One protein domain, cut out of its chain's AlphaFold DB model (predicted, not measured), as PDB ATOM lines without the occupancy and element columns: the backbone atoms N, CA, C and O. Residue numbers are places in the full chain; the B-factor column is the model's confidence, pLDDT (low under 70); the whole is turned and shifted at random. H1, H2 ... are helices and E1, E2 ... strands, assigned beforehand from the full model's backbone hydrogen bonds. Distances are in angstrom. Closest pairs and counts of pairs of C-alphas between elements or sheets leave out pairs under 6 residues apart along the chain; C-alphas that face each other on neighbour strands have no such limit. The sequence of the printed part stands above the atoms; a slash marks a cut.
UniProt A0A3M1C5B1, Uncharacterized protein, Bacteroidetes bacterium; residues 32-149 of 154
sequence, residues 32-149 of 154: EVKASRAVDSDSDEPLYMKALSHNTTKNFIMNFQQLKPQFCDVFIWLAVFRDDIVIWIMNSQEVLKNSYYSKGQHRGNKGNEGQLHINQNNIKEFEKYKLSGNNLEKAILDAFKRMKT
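AT A GLANCE: This is residues 32 to 149 of the 154 residues of an uncharacterized protein of Bacteroidetes bacterium (UniProt A0A3M1C5B1). Two small three-stranded sheets make a loose sandwich, only partly face to face and open like a V, with E1 and E2 close together where the sheets meet. H3 packs on the outside of the first sheet at E4 and the neighbouring part of E3, H2 lies on that sheet's opposite face beside E4, and H1 sits at one end of the sandwich. The 118 printed residues hold three named helices and six named strands, in the order E1 E2 E3 E4 H1 E5 E6 H2 H3; the class is mixed, helices and strands. The first sheet runs E1 E3 E4 and is mixed; the second runs E2 E6 E5 and is antiparallel. The whole is compact, with a radius of gyration of the C-alphas of 14.6 A, and flat, with spans of 43 by 41 by 21 A.

HOW THE PARTS SIT: E1, residues 32 to 37, is the parallel neighbour of E3, residues 74 to 80, with N 34 and O 76 at 2.9 A. E3 forms a hairpin with E4, residues 85 to 91, with N 77 and O 88 at 2.8 A. E2, residues 60 to 67, is the antiparallel neighbour of E6, residues 114 to 119, with N 64 and O 116 at 2.9 A. E5, residues 101 to 103, forms a hairpin with E6, with N 102 and O 115 at 2.9 A. The two sheets form a sandwich, two sheets face to face, with their strands at 38 degrees. The closest C-alphas of E1 and E2 are those of Ser 36 and Met 62, 5.4 A apart. H1, residues 92 to 96, lies over E6 at a height of 9.7 A over the second sheet and only grazes the first. H2, residues 123 to 129, is on the first sheet at a height of 5.8 A, over none of its strands; its closest C-alpha to E4 is that of Tyr 129, 5.0 A from that of Trp 88. H3, residues 136 to 149, lies on the opposite face at a height of 6.9 A, along E4 at 19 degrees on the local plane. H3 only just touches H1, with 3 pairs of C-alphas within 8 A and with residue 147 alone. Every O i to N i+4 pair is within hydrogen-bond range in H1 and H3; in H2 0 of 3 are, beside 3 of 4 O i to N i+3 pairs.

IN THESE COORDINATES: E1 begins at C-alpha 32, (181.683, -9.423, 181.614), and is 17.0 A long. E2 is 19.9 A, E3 18.9 A, E4 19.5 A and E6 16.9 A long. H3, 20.4 A, ends at C-alpha 149, (197.915, -21.355, 176.637).

THE WHOLE: The C-alphas of Glu 45 and Thr 149, 44.9 A apart, are the two farthest apart. The printed part has no cut. The link from E1 to E2 is long, with 22 residues. Residues 104 to 112 have pLDDT under 70.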
ATOM      1  N   GLU A  32     182.860 -10.080 182.190       98.12
ATOM      2  CA  GLU A  32     181.683  -9.423 181.614       98.12
ATOM      3  C   GLU A  32     180.529 -10.429 181.498       98.12
ATOM      4  O   GLU A  32     180.725 -11.561 181.046       98.12
ATOM      5  N   VAL A  33     179.313 -10.022 181.854       97.81
ATOM      6  CA  VAL A  33     178.092 -10.817 181.715       97.81
ATOM      7  C   VAL A  33     177.241 -10.241 180.589       97.81
ATOM      8  O   VAL A  33     176.929  -9.056 180.554       97.81
ATOM      9  N   LYS A  34     176.806 -11.087 179.654       97.69
ATOM     10  CA  LYS A  34     175.848 -10.693 178.611       97.69
ATOM     11  C   LYS A  34     174.695 -11.666 178.556       97.69
ATOM     12  O   LYS A  34     174.885 -12.864 178.727       97.69
ATOM     13  N   ALA A  35     173.513 -11.158 178.253       97.38
ATOM     14  CA  ALA A  35     172.346 -11.976 177.988       97.38
ATOM     15  C   ALA A  35     171.795 -11.649 176.605       97.38
ATOM     16  O   ALA A  35     171.761 -10.485 176.207       97.38
ATOM     17  N   SER A  36     171.342 -12.671 175.892       96.88
ATOM     18  CA  SER A  36     170.589 -12.499 174.657       96.88
ATOM     19  C   SER A  36     169.492 -13.546 174.584       96.88
ATOM     20  O   SER A  36     169.671 -14.680 175.031       96.88
ATOM     21  N   ARG A  37     168.334 -13.151 174.061       96.06
ATOM     22  CA  ARG A  37     167.160 -14.018 173.971       96.06
ATOM     23  C   ARG A  37     167.098 -14.673 172.597       96.06
ATOM     24  O   ARG A  37     167.283 -13.978 171.604       96.06
ATOM     25  N   ALA A  38     166.785 -15.966 172.544       96.88
ATOM     26  CA  ALA A  38     166.411 -16.628 171.297       96.88
ATOM     27  C   ALA A  38     165.087 -16.048 170.801       96.88
ATOM     28  O   ALA A  38     164.048 -16.243 171.441       96.88
ATOM     29  N   VAL A  39     165.119 -15.336 169.680       96.00
ATOM     30  CA  VAL A  39     163.908 -14.774 169.079       96.00
ATOM     31  C   VAL A  39     163.713 -15.285 167.667       96.00
ATOM     32  O   VAL A  39     164.686 -15.449 166.934       96.00
ATOM     33  N   ASP A  40     162.453 -15.545 167.321       95.81
ATOM     34  CA  ASP A  40     162.018 -15.918 165.974       95.81
ATOM     35  C   ASP A  40     162.481 -14.862 164.960       95.81
ATOM     36  O   ASP A  40     162.056 -13.707 165.036       95.81
ATOM     37  N   SER A  41     163.389 -15.243 164.056       93.19
ATOM     38  CA  SER A  41     163.931 -14.323 163.048       93.19
ATOM     39  C   SER A  41     162.956 -14.042 161.911       93.19
ATOM     40  O   SER A  41     163.156 -13.074 161.183       93.19
ATOM     41  N   ASP A  42     161.927 -14.877 161.765       92.31
ATOM     42  CA  ASP A  42     161.008 -14.856 160.626       92.31
ATOM     43  C   ASP A  42     159.698 -14.123 160.962       92.31
ATOM     44  O   ASP A  42     158.792 -14.023 160.139       92.31
ATOM     45  N   SER A  43     159.574 -13.616 162.190       89.38
ATOM     46  CA  SER A  43     158.402 -12.893 162.676       89.38
ATOM     47  C   SER A  43     158.682 -11.387 162.739       89.38
ATOM     48  O   SER A  43     159.817 -10.988 162.997       89.38
ATOM     49  N   ASP A  44     157.634 -10.554 162.651       87.12
ATOM     50  CA  ASP A  44     157.668  -9.087 162.843       87.12
ATOM     51  C   ASP A  44     157.033  -8.599 164.164       87.12
ATOM     52  O   ASP A  44     157.191  -7.445 164.544       87.12
ATOM     53  N   GLU A  45     156.448  -9.503 164.951       89.00
ATOM     54  CA  GLU A  45     155.897  -9.258 166.299       89.00
ATOM     55  C   GLU A  45     156.859  -8.560 167.310       89.00
ATOM     56  O   GLU A  45     158.086  -8.522 167.149       89.00
ATOM     57  N   PRO A  46     156.362  -8.045 168.443       83.12
ATOM     58  CA  PRO A  46     157.221  -7.543 169.514       83.12
ATOM     59  C   PRO A  46     158.145  -8.618 170.125       83.12
ATOM     60  O   PRO A  46     157.812  -9.802 170.206       83.12
ATOM     61  N   LEU A  47     159.300  -8.197 170.657       72.44
ATOM     62  CA  LEU A  47     160.357  -9.087 171.173       72.44
ATOM     63  C   LEU A  47     159.893 -10.075 172.262       72.44
ATOM     64  O   LEU A  47     160.454 -11.162 172.398       72.44
ATOM     65  N   TYR A  48     158.900  -9.701 173.074       73.44
ATOM     66  CA  TYR A  48     158.380 -10.573 174.133       73.44
ATOM     67  C   TYR A  48     157.476 -11.693 173.590       73.44
ATOM     68  O   TYR A  48     157.384 -12.741 174.221       73.44
ATOM     69  N   MET A  49     156.876 -11.504 172.409       79.81
ATOM     70  CA  MET A  49     156.033 -12.498 171.731       79.81
ATOM     71  C   MET A  49     156.860 -13.523 170.948       79.81
ATOM     72  O   MET A  49     156.461 -14.676 170.817       79.81
ATOM     73  N   LYS A  50     158.042 -13.123 170.465       89.44
ATOM     74  CA  LYS A  50     158.928 -13.964 169.640       89.44
ATOM     75  C   LYS A  50     159.869 -14.876 170.420       89.44
ATOM     76  O   LYS A  50     160.706 -15.532 169.805       89.44
ATOM     77  N   ALA A  51     159.799 -14.892 171.749       90.94
ATOM     78  CA  ALA A  51     160.687 -15.712 172.567       90.94
ATOM     79  C   ALA A  51     160.493 -17.205 172.256       90.94
ATOM     80  O   ALA A  51     159.389 -17.739 172.398       90.94
ATOM     81  N   LEU A  52     161.567 -17.883 171.861       95.06
ATOM     82  CA  LEU A  52     161.517 -19.293 171.484       95.06
ATOM     83  C   LEU A  52     161.893 -20.216 172.644       95.06
ATOM     84  O   LEU A  52     162.662 -19.847 173.531       95.06
ATOM     85  N   SER A  53     161.336 -21.429 172.624       95.94
ATOM     86  CA  SER A  53     161.768 -22.533 173.488       95.94
ATOM     87  C   SER A  53     163.131 -23.066 173.040       95.94
ATOM     88  O   SER A  53     163.478 -22.975 171.861       95.94
ATOM     89  N   HIS A  54     163.890 -23.647 173.966       95.81
ATOM     90  CA  HIS A  54     165.194 -24.248 173.693       95.81
ATOM     91  C   HIS A  54     165.138 -25.401 172.678       95.81
ATOM     92  O   HIS A  54     166.087 -25.591 171.921       95.81
ATOM     93  N   ASN A  55     164.019 -26.125 172.585       94.75
ATOM     94  CA  ASN A  55     163.854 -27.218 171.621       94.75
ATOM     95  C   ASN A  55     163.261 -26.780 170.264       94.75
ATOM     96  O   ASN A  55     162.834 -27.628 169.479       94.75
ATOM     97  N   THR A  56     163.204 -25.471 169.992       94.69
ATOM     98  CA  THR A  56     162.631 -24.925 168.755       94.69
ATOM     99  C   THR A  56     163.314 -25.467 167.496       94.69
ATOM    100  O   THR A  56     164.531 -25.625 167.439       94.69
ATOM    101  N   THR A  57     162.522 -25.678 166.446       94.81
ATOM    102  CA  THR A  57     163.004 -25.954 165.081       94.81
ATOM    103  C   THR A  57     162.973 -24.718 164.181       94.81
ATOM    104  O   THR A  57     163.393 -24.789 163.029       94.81
ATOM    105  N   LYS A  58     162.469 -23.584 164.687       95.69
ATOM    106  CA  LYS A  58     162.403 -22.321 163.944       95.69
ATOM    107  C   LYS A  58     163.778 -21.681 163.778       95.69
ATOM    108  O   LYS A  58     164.668 -21.875 164.610       95.69
ATOM    109  N   ASN A  59     163.910 -20.841 162.754       97.00
ATOM    110  CA  ASN A  59     165.050 -19.944 162.635       97.00
ATOM    111  C   ASN A  59     165.030 -18.939 163.787       97.00
ATOM    112  O   ASN A  59     163.977 -18.434 164.188       97.00
ATOM    113  N   PHE A  60     166.203 -18.673 164.349       96.94
ATOM    114  CA  PHE A  60     166.312 -17.746 165.460       96.94
ATOM    115  C   PHE A  60     167.580 -16.930 165.376       96.94
ATOM    116  O   PHE A  60     168.565 -17.318 164.747       96.94
ATOM    117  N   ILE A  61     167.566 -15.814 166.090       96.06
ATOM    118  CA  ILE A  61     168.747 -14.997 166.289       96.06
ATOM    119  C   ILE A  61     168.885 -14.621 167.760       96.06
ATOM    120  O   ILE A  61     167.923 -14.244 168.425       96.06
ATOM    121  N   MET A  62     170.104 -14.735 168.269       97.00
ATOM    122  CA  MET A  62     170.562 -14.118 169.505       97.00
ATOM    123  C   MET A  62     171.649 -13.127 169.127       97.00
ATOM    124  O   MET A  62     172.680 -13.524 168.583       97.00
ATOM    125  N   ASN A  63     171.439 -11.846 169.408       95.56
ATOM    126  CA  ASN A  63     172.475 -10.837 169.233       95.56
ATOM    127  C   ASN A  63     173.115 -10.513 170.588       95.56
ATOM    128  O   ASN A  63     172.451  -9.963 171.474       95.56
ATOM    129  N   PHE A  64     174.389 -10.863 170.752       96.50
ATOM    130  CA  PHE A  64     175.202 -10.461 171.892       96.50
ATOM    131  C   PHE A  64     175.924  -9.160 171.558       96.50
ATOM    132  O   PHE A  64     176.854  -9.131 170.752       96.50
ATOM    133  N   GLN A  65     175.491  -8.088 172.211       92.88
ATOM    134  CA  GLN A  65     175.992  -6.733 172.031       92.88
ATOM    135  C   GLN A  65     175.834  -5.964 173.355       92.88
ATOM    136  O   GLN A  65     174.953  -6.269 174.153       92.88
ATOM    137  N   GLN A  66     176.650  -4.979 173.702       92.19
ATOM    138  CA  GLN A  66     177.902  -4.526 173.102       92.19
ATOM    139  C   GLN A  66     179.086  -5.319 173.650       92.19
ATOM    140  O   GLN A  66     179.296  -5.337 174.863       92.19
ATOM    141  N   LEU A  67     179.865  -5.976 172.791       94.25
ATOM    142  CA  LEU A  67     181.018  -6.774 173.212       94.25
ATOM    143  C   LEU A  67     182.283  -5.919 173.234       94.25
ATOM    144  O   LEU A  67     182.650  -5.318 172.224       94.25
ATOM    145  N   LYS A  68     182.984  -5.915 174.374       92.94
ATOM    146  CA  LYS A  68     184.272  -5.225 174.539       92.94
ATOM    147  C   LYS A  68     185.353  -6.163 175.100       92.94
ATOM    148  O   LYS A  68     185.714  -6.057 176.273       92.94
ATOM    149  N   PRO A  69     185.886  -7.096 174.286       93.69
ATOM    150  CA  PRO A  69     186.856  -8.099 174.743       93.69
ATOM    151  C   PRO A  69     188.134  -7.531 175.384       93.69
ATOM    152  O   PRO A  69     188.853  -8.251 176.065       93.69
ATOM    153  N   GLN A  70     188.452  -6.253 175.172       92.50
ATOM    154  CA  GLN A  70     189.597  -5.574 175.777       92.50
ATOM    155  C   GLN A  70     189.433  -5.279 177.280       92.50
ATOM    156  O   GLN A  70     190.437  -5.152 177.987       92.50
ATOM    157  N   PHE A  71     188.197  -5.180 177.779       94.56
ATOM    158  CA  PHE A  71     187.924  -4.790 179.167       94.56
ATOM    159  C   PHE A  71     187.697  -5.974 180.113       94.56
ATOM    160  O   PHE A  71     187.776  -5.817 181.326       94.56
ATOM    161  N   CYS A  72     187.536  -7.184 179.577       96.56
ATOM    162  CA  CYS A  72     187.397  -8.400 180.368       96.56
ATOM    163  C   CYS A  72     188.351  -9.505 179.903       96.56
ATOM    164  O   CYS A  72     188.886  -9.507 178.793       96.56
ATOM    165  N   ASP A  73     188.564 -10.475 180.782       97.94
ATOM    166  CA  ASP A  73     189.317 -11.686 180.485       97.94
ATOM    167  C   ASP A  73     188.375 -12.845 180.131       97.94
ATOM    168  O   ASP A  73     188.709 -13.688 179.294       97.94
ATOM    169  N   VAL A  74     187.184 -12.872 180.740       98.38
ATOM    170  CA  VAL A  74     186.152 -13.897 180.547       98.38
ATOM    171  C   VAL A  74     184.787 -13.251 180.316       98.38
ATOM    172  O   VAL A  74     184.437 -12.263 180.953       98.38
ATOM    173  N   PHE A  75     184.006 -13.848 179.425       98.50
ATOM    174  CA  PHE A  75     182.588 -13.590 179.247       98.50
ATOM    175  C   PHE A  75     181.760 -14.725 179.858       98.50
ATOM    176  O   PHE A  75     182.063 -15.904 179.652       98.50
ATOM    177  N   ILE A  76     180.680 -14.358 180.545       98.38
ATOM    178  CA  ILE A  76     179.569 -15.245 180.898       98.38
ATOM    179  C   ILE A  76     178.386 -14.846 180.024       98.38
ATOM    180  O   ILE A  76     177.837 -13.755 180.170       98.38
ATOM    181  N   TRP A  77     177.993 -15.711 179.098       98.44
ATOM    182  CA  TRP A  77     176.845 -15.478 178.229       98.44
ATOM    183  C   TRP A  77     175.645 -16.291 178.684       98.44
ATOM    184  O   TRP A  77     175.739 -17.498 178.877       98.44
ATOM    185  N   LEU A  78     174.517 -15.609 178.833       98.06
ATOM    186  CA  LEU A  78     173.211 -16.170 179.134       98.06
ATOM    187  C   LEU A  78     172.411 -16.216 177.827       98.06
ATOM    188  O   LEU A  78     171.901 -15.195 177.360       98.06
ATOM    189  N   ALA A  79     172.329 -17.395 177.224       97.44
ATOM    190  CA  ALA A  79     171.433 -17.681 176.114       97.44
ATOM    191  C   ALA A  79     170.047 -18.001 176.678       97.44
ATOM    192  O   ALA A  79     169.806 -19.080 177.221       97.44
ATOM    193  N   VAL A  80     169.157 -17.015 176.602       97.12
ATOM    194  CA  VAL A  80     167.836 -17.058 177.228       97.12
ATOM    195  C   VAL A  80     166.820 -17.600 176.232       97.12
ATOM    196  O   VAL A  80     166.481 -16.941 175.246       97.12
ATOM    197  N   PHE A  81     166.297 -18.780 176.519       96.44
ATOM    198  CA  PHE A  81     165.096 -19.314 175.898       96.44
ATOM    199  C   PHE A  81     163.897 -19.048 176.813       96.44
ATOM    200  O   PHE A  81     164.040 -18.617 177.958       96.44
ATOM    201  N   ARG A  82     162.684 -19.263 176.307       94.56
ATOM    202  CA  ARG A  82     161.457 -19.068 177.091       94.56
ATOM    203  C   ARG A  82     161.366 -20.028 178.284       94.56
ATOM    204  O   ARG A  82     160.741 -19.692 179.283       94.56
ATOM    205  N   ASP A  83     161.958 -21.209 178.156       95.62
ATOM    206  CA  ASP A  83     161.867 -22.336 179.087       95.62
ATOM    207  C   ASP A  83     163.224 -22.823 179.618       95.62
ATOM    208  O   ASP A  83     163.258 -23.756 180.416       95.62
ATOM    209  N   ASP A  84     164.333 -22.201 179.210       95.62
ATOM    210  CA  ASP A  84     165.683 -22.593 179.620       95.62
ATOM    211  C   ASP A  84     166.659 -21.405 179.564       95.62
ATOM    212  O   ASP A  84     166.462 -20.444 178.814       95.62
ATOM    213  N   ILE A  85     167.742 -21.475 180.337       95.88
ATOM    214  CA  ILE A  85     168.872 -20.546 180.244       95.88
ATOM    215  C   ILE A  85     170.146 -21.366 180.086       95.88
ATOM    216  O   ILE A  85     170.638 -21.986 181.029       95.88
ATOM    217  N   VAL A  86     170.734 -21.298 178.894       96.56
ATOM    218  CA  VAL A  86     172.028 -21.917 178.615       96.56
ATOM    219  C   VAL A  86     173.134 -20.922 178.957       96.56
ATOM    220  O   VAL A  86     173.120 -19.777 178.512       96.56
ATOM    221  N   ILE A  87     174.104 -21.358 179.758       97.75
ATOM    222  CA  ILE A  87     175.240 -20.530 180.168       97.75
ATOM    223  C   ILE A  87     176.473 -20.950 179.368       97.75
ATOM    224  O   ILE A  87     176.885 -22.108 179.449       97.75
ATOM    225  N   TRP A  88     177.097 -20.015 178.651       98.25
ATOM    226  CA  TRP A  88     178.388 -20.219 177.987       98.25
ATOM    227  C   TRP A  88     179.494 -19.409 178.663       98.25
ATOM    228  O   TRP A  88     179.310 -18.231 178.967       98.25
ATOM    229  N   ILE A  89     180.656 -20.033 178.869       98.25
ATOM    230  CA  ILE A  89     181.827 -19.416 179.503       98.25
ATOM    231  C   ILE A  89     183.000 -19.406 178.520       98.25
ATOM    232  O   ILE A  89     183.617 -20.438 178.232       98.25
ATOM    233  N   MET A  90     183.322 -18.219 178.015       98.06
ATOM    234  CA  MET A  90     184.327 -18.003 176.971       98.06
ATOM    235  C   MET A  90     185.382 -17.014 177.454       98.06
ATOM    236  O   MET A  90     185.050 -16.064 178.152       98.06
ATOM    237  N   ASN A  91     186.646 -17.174 177.069       98.19
ATOM    238  CA  ASN A  91     187.614 -16.091 177.272       98.19
ATOM    239  C   ASN A  91     187.501 -15.015 176.186       98.19
ATOM    240  O   ASN A  91     186.991 -15.249 175.088       98.19
ATOM    241  N   SER A  92     188.012 -13.823 176.474       96.75
ATOM    242  CA  SER A  92     187.895 -12.683 175.565       96.75
ATOM    243  C   SER A  92     188.589 -12.897 174.213       96.75
ATOM    244  O   SER A  92     188.138 -12.369 173.197       96.75
ATOM    245  N   GLN A  93     189.632 -13.733 174.151       95.94
ATOM    246  CA  GLN A  93     190.289 -14.097 172.889       95.94
ATOM    247  C   GLN A  93     189.469 -15.091 172.059       95.94
ATOM    248  O   GLN A  93     189.492 -15.001 170.833       95.94
ATOM    249  N   GLU A  94     188.750 -16.017 172.698       96.81
ATOM    250  CA  GLU A  94     187.800 -16.920 172.034       96.81
ATOM    251  C   GLU A  94     186.669 -16.128 171.373       96.81
ATOM    252  O   GLU A  94     186.313 -16.432 170.239       96.81
ATOM    253  N   VAL A  95     186.160 -15.083 172.035       95.75
ATOM    254  CA  VAL A  95     185.162 -14.171 171.452       95.75
ATOM    255  C   VAL A  95     185.763 -13.362 170.301       95.75
ATOM    256  O   VAL A  95     185.224 -13.377 169.201       95.75
ATOM    257  N   LEU A  96     186.907 -12.704 170.516       93.31
ATOM    258  CA  LEU A  96     187.535 -11.829 169.517       93.31
ATOM    259  C   LEU A  96     187.946 -12.559 168.224       93.31
ATOM    260  O   LEU A  96     187.976 -11.946 167.159       93.31
ATOM    261  N   LYS A  97     188.314 -13.841 168.321       93.44
ATOM    262  CA  LYS A  97     188.750 -14.672 167.185       93.44
ATOM    263  C   LYS A  97     187.627 -15.524 166.589       93.44
ATOM    264  O   LYS A  97     187.892 -16.287 165.664       93.44
ATOM    265  N   ASN A  98     186.414 -15.449 167.132       94.62
ATOM    266  CA  ASN A  98     185.284 -16.199 166.607       94.62
ATOM    267  C   ASN A  98     184.935 -15.702 165.192       94.62
ATOM    268  O   ASN A  98     184.901 -14.496 164.955       94.62
ATOM    269  N   SER A  99     184.661 -16.613 164.256       93.75
ATOM    270  CA  SER A  99     184.310 -16.287 162.864       93.75
ATOM    271  C   SER A  99     183.028 -15.455 162.739       93.75
ATOM    272  O   SER A  99     182.874 -14.715 161.772       93.75
ATOM    273  N   TYR A 100     182.131 -15.539 163.723       93.62
ATOM    274  CA  TYR A 100     180.875 -14.787 163.789       93.62
ATOM    275  C   TYR A 100     181.004 -13.446 164.524       93.62
ATOM    276  O   TYR A 100     180.024 -12.706 164.628       93.62
ATOM    277  N   TYR A 101     182.191 -13.121 165.052       92.75
ATOM    278  CA  TYR A 101     182.445 -11.830 165.680       92.75
ATOM    279  C   TYR A 101     182.587 -10.740 164.616       92.75
ATOM    280  O   TYR A 101     183.492 -10.770 163.781       92.75
ATOM    281  N   SER A 102     181.718  -9.735 164.683       89.56
ATOM    282  CA  SER A 102     181.791  -8.554 163.829       89.56
ATOM    283  C   SER A 102     182.401  -7.379 164.589       89.56
ATOM    284  O   SER A 102     181.992  -7.069 165.712       89.56
ATOM    285  N   LYS A 103     183.373  -6.704 163.962       80.06
ATOM    286  CA  LYS A 103     183.905  -5.422 164.440       80.06
ATOM    287  C   LYS A 103     182.947  -4.309 164.003       80.06
ATOM    288  O   LYS A 103     182.758  -4.109 162.808       80.06
ATOM    289  N   GLY A 104     182.387  -3.578 164.966       68.88
ATOM    290  CA  GLY A 104     181.407  -2.517 164.740       68.88
ATOM    291  C   GLY A 104     179.978  -2.946 165.087       68.88
ATOM    292  O   GLY A 104     179.480  -3.974 164.628       68.88
ATOM    293  N   GLN A 105     179.307  -2.128 165.900       57.88
ATOM    294  CA  GLN A 105     177.938  -2.374 166.373       57.88
ATOM    295  C   GLN A 105     176.898  -1.402 165.789       57.88
ATOM    296  O   GLN A 105     175.722  -1.740 165.712       57.88
ATOM    297  N   HIS A 106     177.309  -0.221 165.311       50.72
ATOM    298  CA  HIS A 106     176.403   0.800 164.767       50.72
ATOM    299  C   HIS A 106     176.836   1.271 163.374       50.72
ATOM    300  O   HIS A 106     178.034   1.397 163.102       50.72
ATOM    301  N   ARG A 107     175.859   1.611 162.514       45.25
ATOM    302  CA  ARG A 107     176.098   2.423 161.307       45.25
ATOM    303  C   ARG A 107     176.815   3.711 161.740       45.25
ATOM    304  O   ARG A 107     176.232   4.522 162.448       45.25
ATOM    305  N   GLY A 108     178.076   3.870 161.337       50.09
ATOM    306  CA  GLY A 108     178.896   5.054 161.629       50.09
ATOM    307  C   GLY A 108     179.932   4.905 162.751       50.09
ATOM    308  O   GLY A 108     180.742   5.814 162.925       50.09
ATOM    309  N   ASN A 109     179.984   3.781 163.479       47.25
ATOM    310  CA  ASN A 109     180.970   3.616 164.555       47.25
ATOM    311  C   ASN A 109     182.334   3.119 164.040       47.25
ATOM    312  O   ASN A 109     182.449   2.006 163.533       47.25
ATOM    313  N   LYS A 110     183.392   3.907 164.278       52.91
ATOM    314  CA  LYS A 110     184.816   3.507 164.194       52.91
ATOM    315  C   LYS A 110     185.320   2.918 165.531       52.91
ATOM    316  O   LYS A 110     186.423   3.226 165.970       52.91
ATOM    317  N   GLY A 111     184.471   2.182 166.251       56.91
ATOM    318  CA  GLY A 111     184.692   1.819 167.658       56.91
ATOM    319  C   GLY A 111     185.326   0.440 167.885       56.91
ATOM    320  O   GLY A 111     185.141  -0.477 167.089       56.91
ATOM    321  N   ASN A 112     186.003   0.277 169.031       68.62
ATOM    322  CA  ASN A 112     186.567  -0.983 169.558       68.62
ATOM    323  C   ASN A 112     185.489  -1.923 170.145       68.62
ATOM    324  O   ASN A 112     185.697  -2.576 171.167       68.62
ATOM    325  N   GLU A 113     184.306  -1.925 169.546       82.56
ATOM    326  CA  GLU A 113     183.093  -2.544 170.069       82.56
ATOM    327  C   GLU A 113     182.546  -3.498 169.022       82.56
ATOM    328  O   GLU A 113     182.530  -3.181 167.829       82.56
ATOM    329  N   GLY A 114     182.145  -4.685 169.457       90.12
ATOM    330  CA  GLY A 114     181.695  -5.738 168.566       90.12
ATOM    331  C   GLY A 114     180.347  -6.311 168.943       90.12
ATOM    332  O   GLY A 114     179.748  -5.989 169.968       90.12
ATOM    333  N   GLN A 115     179.903  -7.209 168.084       93.94
ATOM    334  CA  GLN A 115     178.694  -7.992 168.270       93.94
ATOM    335  C   GLN A 115     178.923  -9.404 167.749       93.94
ATOM    336  O   GLN A 115     179.790  -9.632 166.898       93.94
ATOM    337  N   LEU A 116     178.137 -10.344 168.256       95.50
ATOM    338  CA  LEU A 116     178.134 -11.712 167.765       95.50
ATOM    339  C   LEU A 116     176.697 -12.211 167.667       95.50
ATOM    340  O   LEU A 116     175.927 -12.114 168.623       95.50
ATOM    341  N   HIS A 117     176.364 -12.775 166.507       95.75
ATOM    342  CA  HIS A 117     175.066 -13.386 166.257       95.75
ATOM    343  C   HIS A 117     175.159 -14.907 166.379       95.75
ATOM    344  O   HIS A 117     175.957 -15.545 165.689       95.75
ATOM    345  N   ILE A 118     174.317 -15.483 167.235       97.50
ATOM    346  CA  ILE A 118     174.117 -16.930 167.337       97.50
ATOM    347  C   ILE A 118     172.757 -17.278 166.746       97.50
ATOM    348  O   ILE A 118     171.772 -16.583 166.989       97.50
ATOM    349  N   ASN A 119     172.719 -18.338 165.949       97.25
ATOM    350  CA  ASN A 119     171.545 -18.808 165.233       97.25
ATOM    351  C   ASN A 119     171.537 -20.343 165.159       97.25
ATOM    352  O   ASN A 119     172.456 -21.021 165.627       97.25
ATOM    353  N   GLN A 120     170.501 -20.900 164.542       96.38
ATOM    354  CA  GLN A 120     170.290 -22.338 164.389       96.38
ATOM    355  C   GLN A 120     171.446 -23.071 163.687       96.38
ATOM    356  O   GLN A 120     171.663 -24.257 163.937       96.38
ATOM    357  N   ASN A 121     172.214 -22.374 162.845       96.75
ATOM    358  CA  ASN A 121     173.296 -22.968 162.064       96.75
ATOM    359  C   ASN A 121     174.615 -23.037 162.840       96.75
ATOM    360  O   ASN A 121     175.387 -23.968 162.629       96.75
ATOM    361  N   ASN A 122     174.880 -22.076 163.733       97.31
ATOM    362  CA  ASN A 122     176.167 -21.973 164.426       97.31
ATOM    363  C   ASN A 122     176.124 -22.281 165.929       97.31
ATOM    364  O   ASN A 122     177.179 -22.491 166.524       97.31
ATOM    365  N   ILE A 123     174.941 -22.365 166.552       97.06
ATOM    366  CA  ILE A 123     174.814 -22.568 168.006       97.06
ATOM    367  C   ILE A 123     175.577 -23.802 168.510       97.06
ATOM    368  O   ILE A 123     176.184 -23.761 169.578       97.06
ATOM    369  N   LYS A 124     175.644 -24.869 167.704       96.69
ATOM    370  CA  LYS A 124     176.372 -26.103 168.043       96.69
ATOM    371  C   LYS A 124     177.867 -25.872 168.294       96.69
ATOM    372  O   LYS A 124     178.469 -26.603 169.075       96.69
ATOM    373  N   GLU A 125     178.476 -24.848 167.692       97.12
ATOM    374  CA  GLU A 125     179.890 -24.513 167.919       97.12
ATOM    375  C   GLU A 125     180.161 -23.950 169.323       97.12
ATOM    376  O   GLU A 125     181.309 -23.953 169.786       97.12
ATOM    377  N   PHE A 126     179.110 -23.492 170.013       97.00
ATOM    378  CA  PHE A 126     179.177 -22.931 171.358       97.00
ATOM    379  C   PHE A 126     178.978 -23.978 172.462       97.00
ATOM    380  O   PHE A 126     179.301 -23.702 173.616       97.00
ATOM    381  N   GLU A 127     178.558 -25.207 172.133       95.44
ATOM    382  CA  GLU A 127     178.372 -26.292 173.114       95.44
ATOM    383  C   GLU A 127     179.644 -26.593 173.916       95.44
ATOM    384  O   GLU A 127     179.584 -26.854 175.115       95.44
ATOM    385  N   LYS A 128     180.826 -26.448 173.307       95.38
ATOM    386  CA  LYS A 128     182.116 -26.621 174.002       95.38
ATOM    387  C   LYS A 128     182.374 -25.597 175.118       95.38
ATOM    388  O   LYS A 128     183.272 -25.799 175.931       95.38
ATOM    389  N   TYR A 129     181.629 -24.491 175.140       97.31
ATOM    390  CA  TYR A 129     181.702 -23.453 176.171       97.31
ATOM    391  C   TYR A 129     180.578 -23.569 177.200       97.31
ATOM    392  O   TYR A 129     180.556 -22.796 178.158       97.31
ATOM    393  N   LYS A 130     179.637 -24.500 177.006       96.94
ATOM    394  CA  LYS A 130     178.481 -24.675 177.879       96.94
ATOM    395  C   LYS A 130     178.924 -25.063 179.279       96.94
ATOM    396  O   LYS A 130     179.715 -25.990 179.474       96.94
ATOM    397  N   LEU A 131     178.394 -24.348 180.265       96.00
ATOM    398  CA  LEU A 131     178.580 -24.681 181.664       96.00
ATOM    399  C   LEU A 131     178.008 -26.081 181.911       96.00
ATOM    400  O   LEU A 131     176.808 -26.310 181.780       96.00
ATOM    401  N   SER A 132     178.889 -27.017 182.252       86.06
ATOM    402  CA  SER A 132     178.516 -28.386 182.598       86.06
ATOM    403  C   SER A 132     178.427 -28.520 184.119       86.06
ATOM    404  O   SER A 132     179.424 -28.345 184.823       86.06
ATOM    405  N   GLY A 133     177.231 -28.824 184.627       84.75
ATOM    406  CA  GLY A 133     176.955 -28.889 186.064       84.75
ATOM    407  C   GLY A 133     176.933 -27.511 186.740       84.75
ATOM    408  O   GLY A 133     176.765 -26.484 186.092       84.75
ATOM    409  N   ASN A 134     177.120 -27.483 188.063       82.31
ATOM    410  CA  ASN A 134     176.900 -26.282 188.884       82.31
ATOM    411  C   ASN A 134     178.193 -25.589 189.352       82.31
ATOM    412  O   ASN A 134     178.182 -24.902 190.371       82.31
ATOM    413  N   ASN A 135     179.319 -25.772 188.651       90.25
ATOM    414  CA  ASN A 135     180.607 -25.194 189.056       90.25
ATOM    415  C   ASN A 135     181.047 -24.053 188.126       90.25
ATOM    416  O   ASN A 135     181.924 -24.213 187.272       90.25
ATOM    417  N   LEU A 136     180.424 -22.889 188.317       94.50
ATOM    418  CA  LEU A 136     180.729 -21.682 187.549       94.50
ATOM    419  C   LEU A 136     182.165 -21.194 187.792       94.50
ATOM    420  O   LEU A 136     182.836 -20.770 186.854       94.50
ATOM    421  N   GLU A 137     182.661 -21.303 189.027       95.06
ATOM    422  CA  GLU A 137     184.023 -20.891 189.379       95.06
ATOM    423  C   GLU A 137     185.070 -21.643 188.555       95.06
ATOM    424  O   GLU A 137     185.909 -21.030 187.891       95.06
ATOM    425  N   LYS A 138     184.978 -22.978 188.528       94.50
ATOM    426  CA  LYS A 138     185.872 -23.819 187.730       94.50
ATOM    427  C   LYS A 138     185.791 -23.462 186.249       94.50
ATOM    428  O   LYS A 138     186.830 -23.359 185.605       94.50
ATOM    429  N   ALA A 139     184.593 -23.239 185.713       96.62
ATOM    430  CA  ALA A 139     184.424 -22.895 184.304       96.62
ATOM    431  C   ALA A 139     185.086 -21.553 183.940       96.62
ATOM    432  O   ALA A 139     185.733 -21.459 182.894       96.62
ATOM    433  N   ILE A 140     184.999 -20.542 184.815       97.38
ATOM    434  CA  ILE A 140     185.685 -19.249 184.644       97.38
ATOM    435  C   ILE A 140     187.205 -19.441 184.673       97.38
ATOM    436  O   ILE A 140     187.909 -18.964 183.779       97.38
ATOM    437  N   LEU A 141     187.719 -20.172 185.669       96.19
ATOM    438  CA  LEU A 141     189.153 -20.448 185.796       96.19
ATOM    439  C   LEU A 141     189.688 -21.224 184.585       96.19
ATOM    440  O   LEU A 141     190.764 -20.909 184.076       96.19
ATOM    441  N   ASP A 142     188.938 -22.211 184.100       96.25
ATOM    442  CA  ASP A 142     189.304 -23.002 182.928       96.25
ATOM    443  C   ASP A 142     189.294 -22.141 181.657       96.25
ATOM    444  O   ASP A 142     190.245 -22.204 180.876       96.25
ATOM    445  N   ALA A 143     188.289 -21.278 181.467       97.25
ATOM    446  CA  ALA A 143     188.261 -20.326 180.354       97.25
ATOM    447  C   ALA A 143     189.471 -19.386 180.371       97.25
ATOM    448  O   ALA A 143     190.149 -19.224 179.350       97.25
ATOM    449  N   PHE A 144     189.805 -18.841 181.540       97.25
ATOM    450  CA  PHE A 144     190.971 -17.981 181.717       97.25
ATOM    451  C   PHE A 144     192.297 -18.713 181.448       97.25
ATOM    452  O   PHE A 144     193.194 -18.163 180.803       97.25
ATOM    453  N   LYS A 145     192.431 -19.978 181.869       96.12
ATOM    454  CA  LYS A 145     193.614 -20.806 181.570       96.12
ATOM    455  C   LYS A 145     193.786 -21.033 180.066       96.12
ATOM    456  O   LYS A 145     194.892 -20.827 179.561       96.12
ATOM    457  N   ARG A 146     192.708 -21.368 179.338       94.88
ATOM    458  CA  ARG A 146     192.742 -21.532 177.867       94.88
ATOM    459  C   ARG A 146     193.261 -20.275 177.163       94.88
ATOM    460  O   ARG A 146     193.991 -20.379 176.177       94.88
ATOM    461  N   MET A 147     192.965 -19.087 177.698       89.12
ATOM    462  CA  MET A 147     193.484 -17.825 177.165       89.12
ATOM    463  C   MET A 147     195.018 -17.739 177.240       89.12
ATOM    464  O   MET A 147     195.652 -17.281 176.288       89.12
ATOM    465  N   LYS A 148     195.625 -18.180 178.351       77.75
ATOM    466  CA  LYS A 148     197.084 -18.124 178.563       77.75
ATOM    467  C   LYS A 148     197.833 -19.115 177.676       77.75
ATOM    468  O   LYS A 148     198.831 -18.737 177.065       77.75
ATOM    469  N   THR A 149     197.321 -20.336 177.523       72.94
ATOM    470  CA  THR A 149     197.915 -21.355 176.637       72.94
ATOM    471  C   THR A 149     197.972 -20.888 175.178       72.94
ATOM    472  O   THR A 149     198.921 -21.193 174.462       72.94
TER     473      THR A 149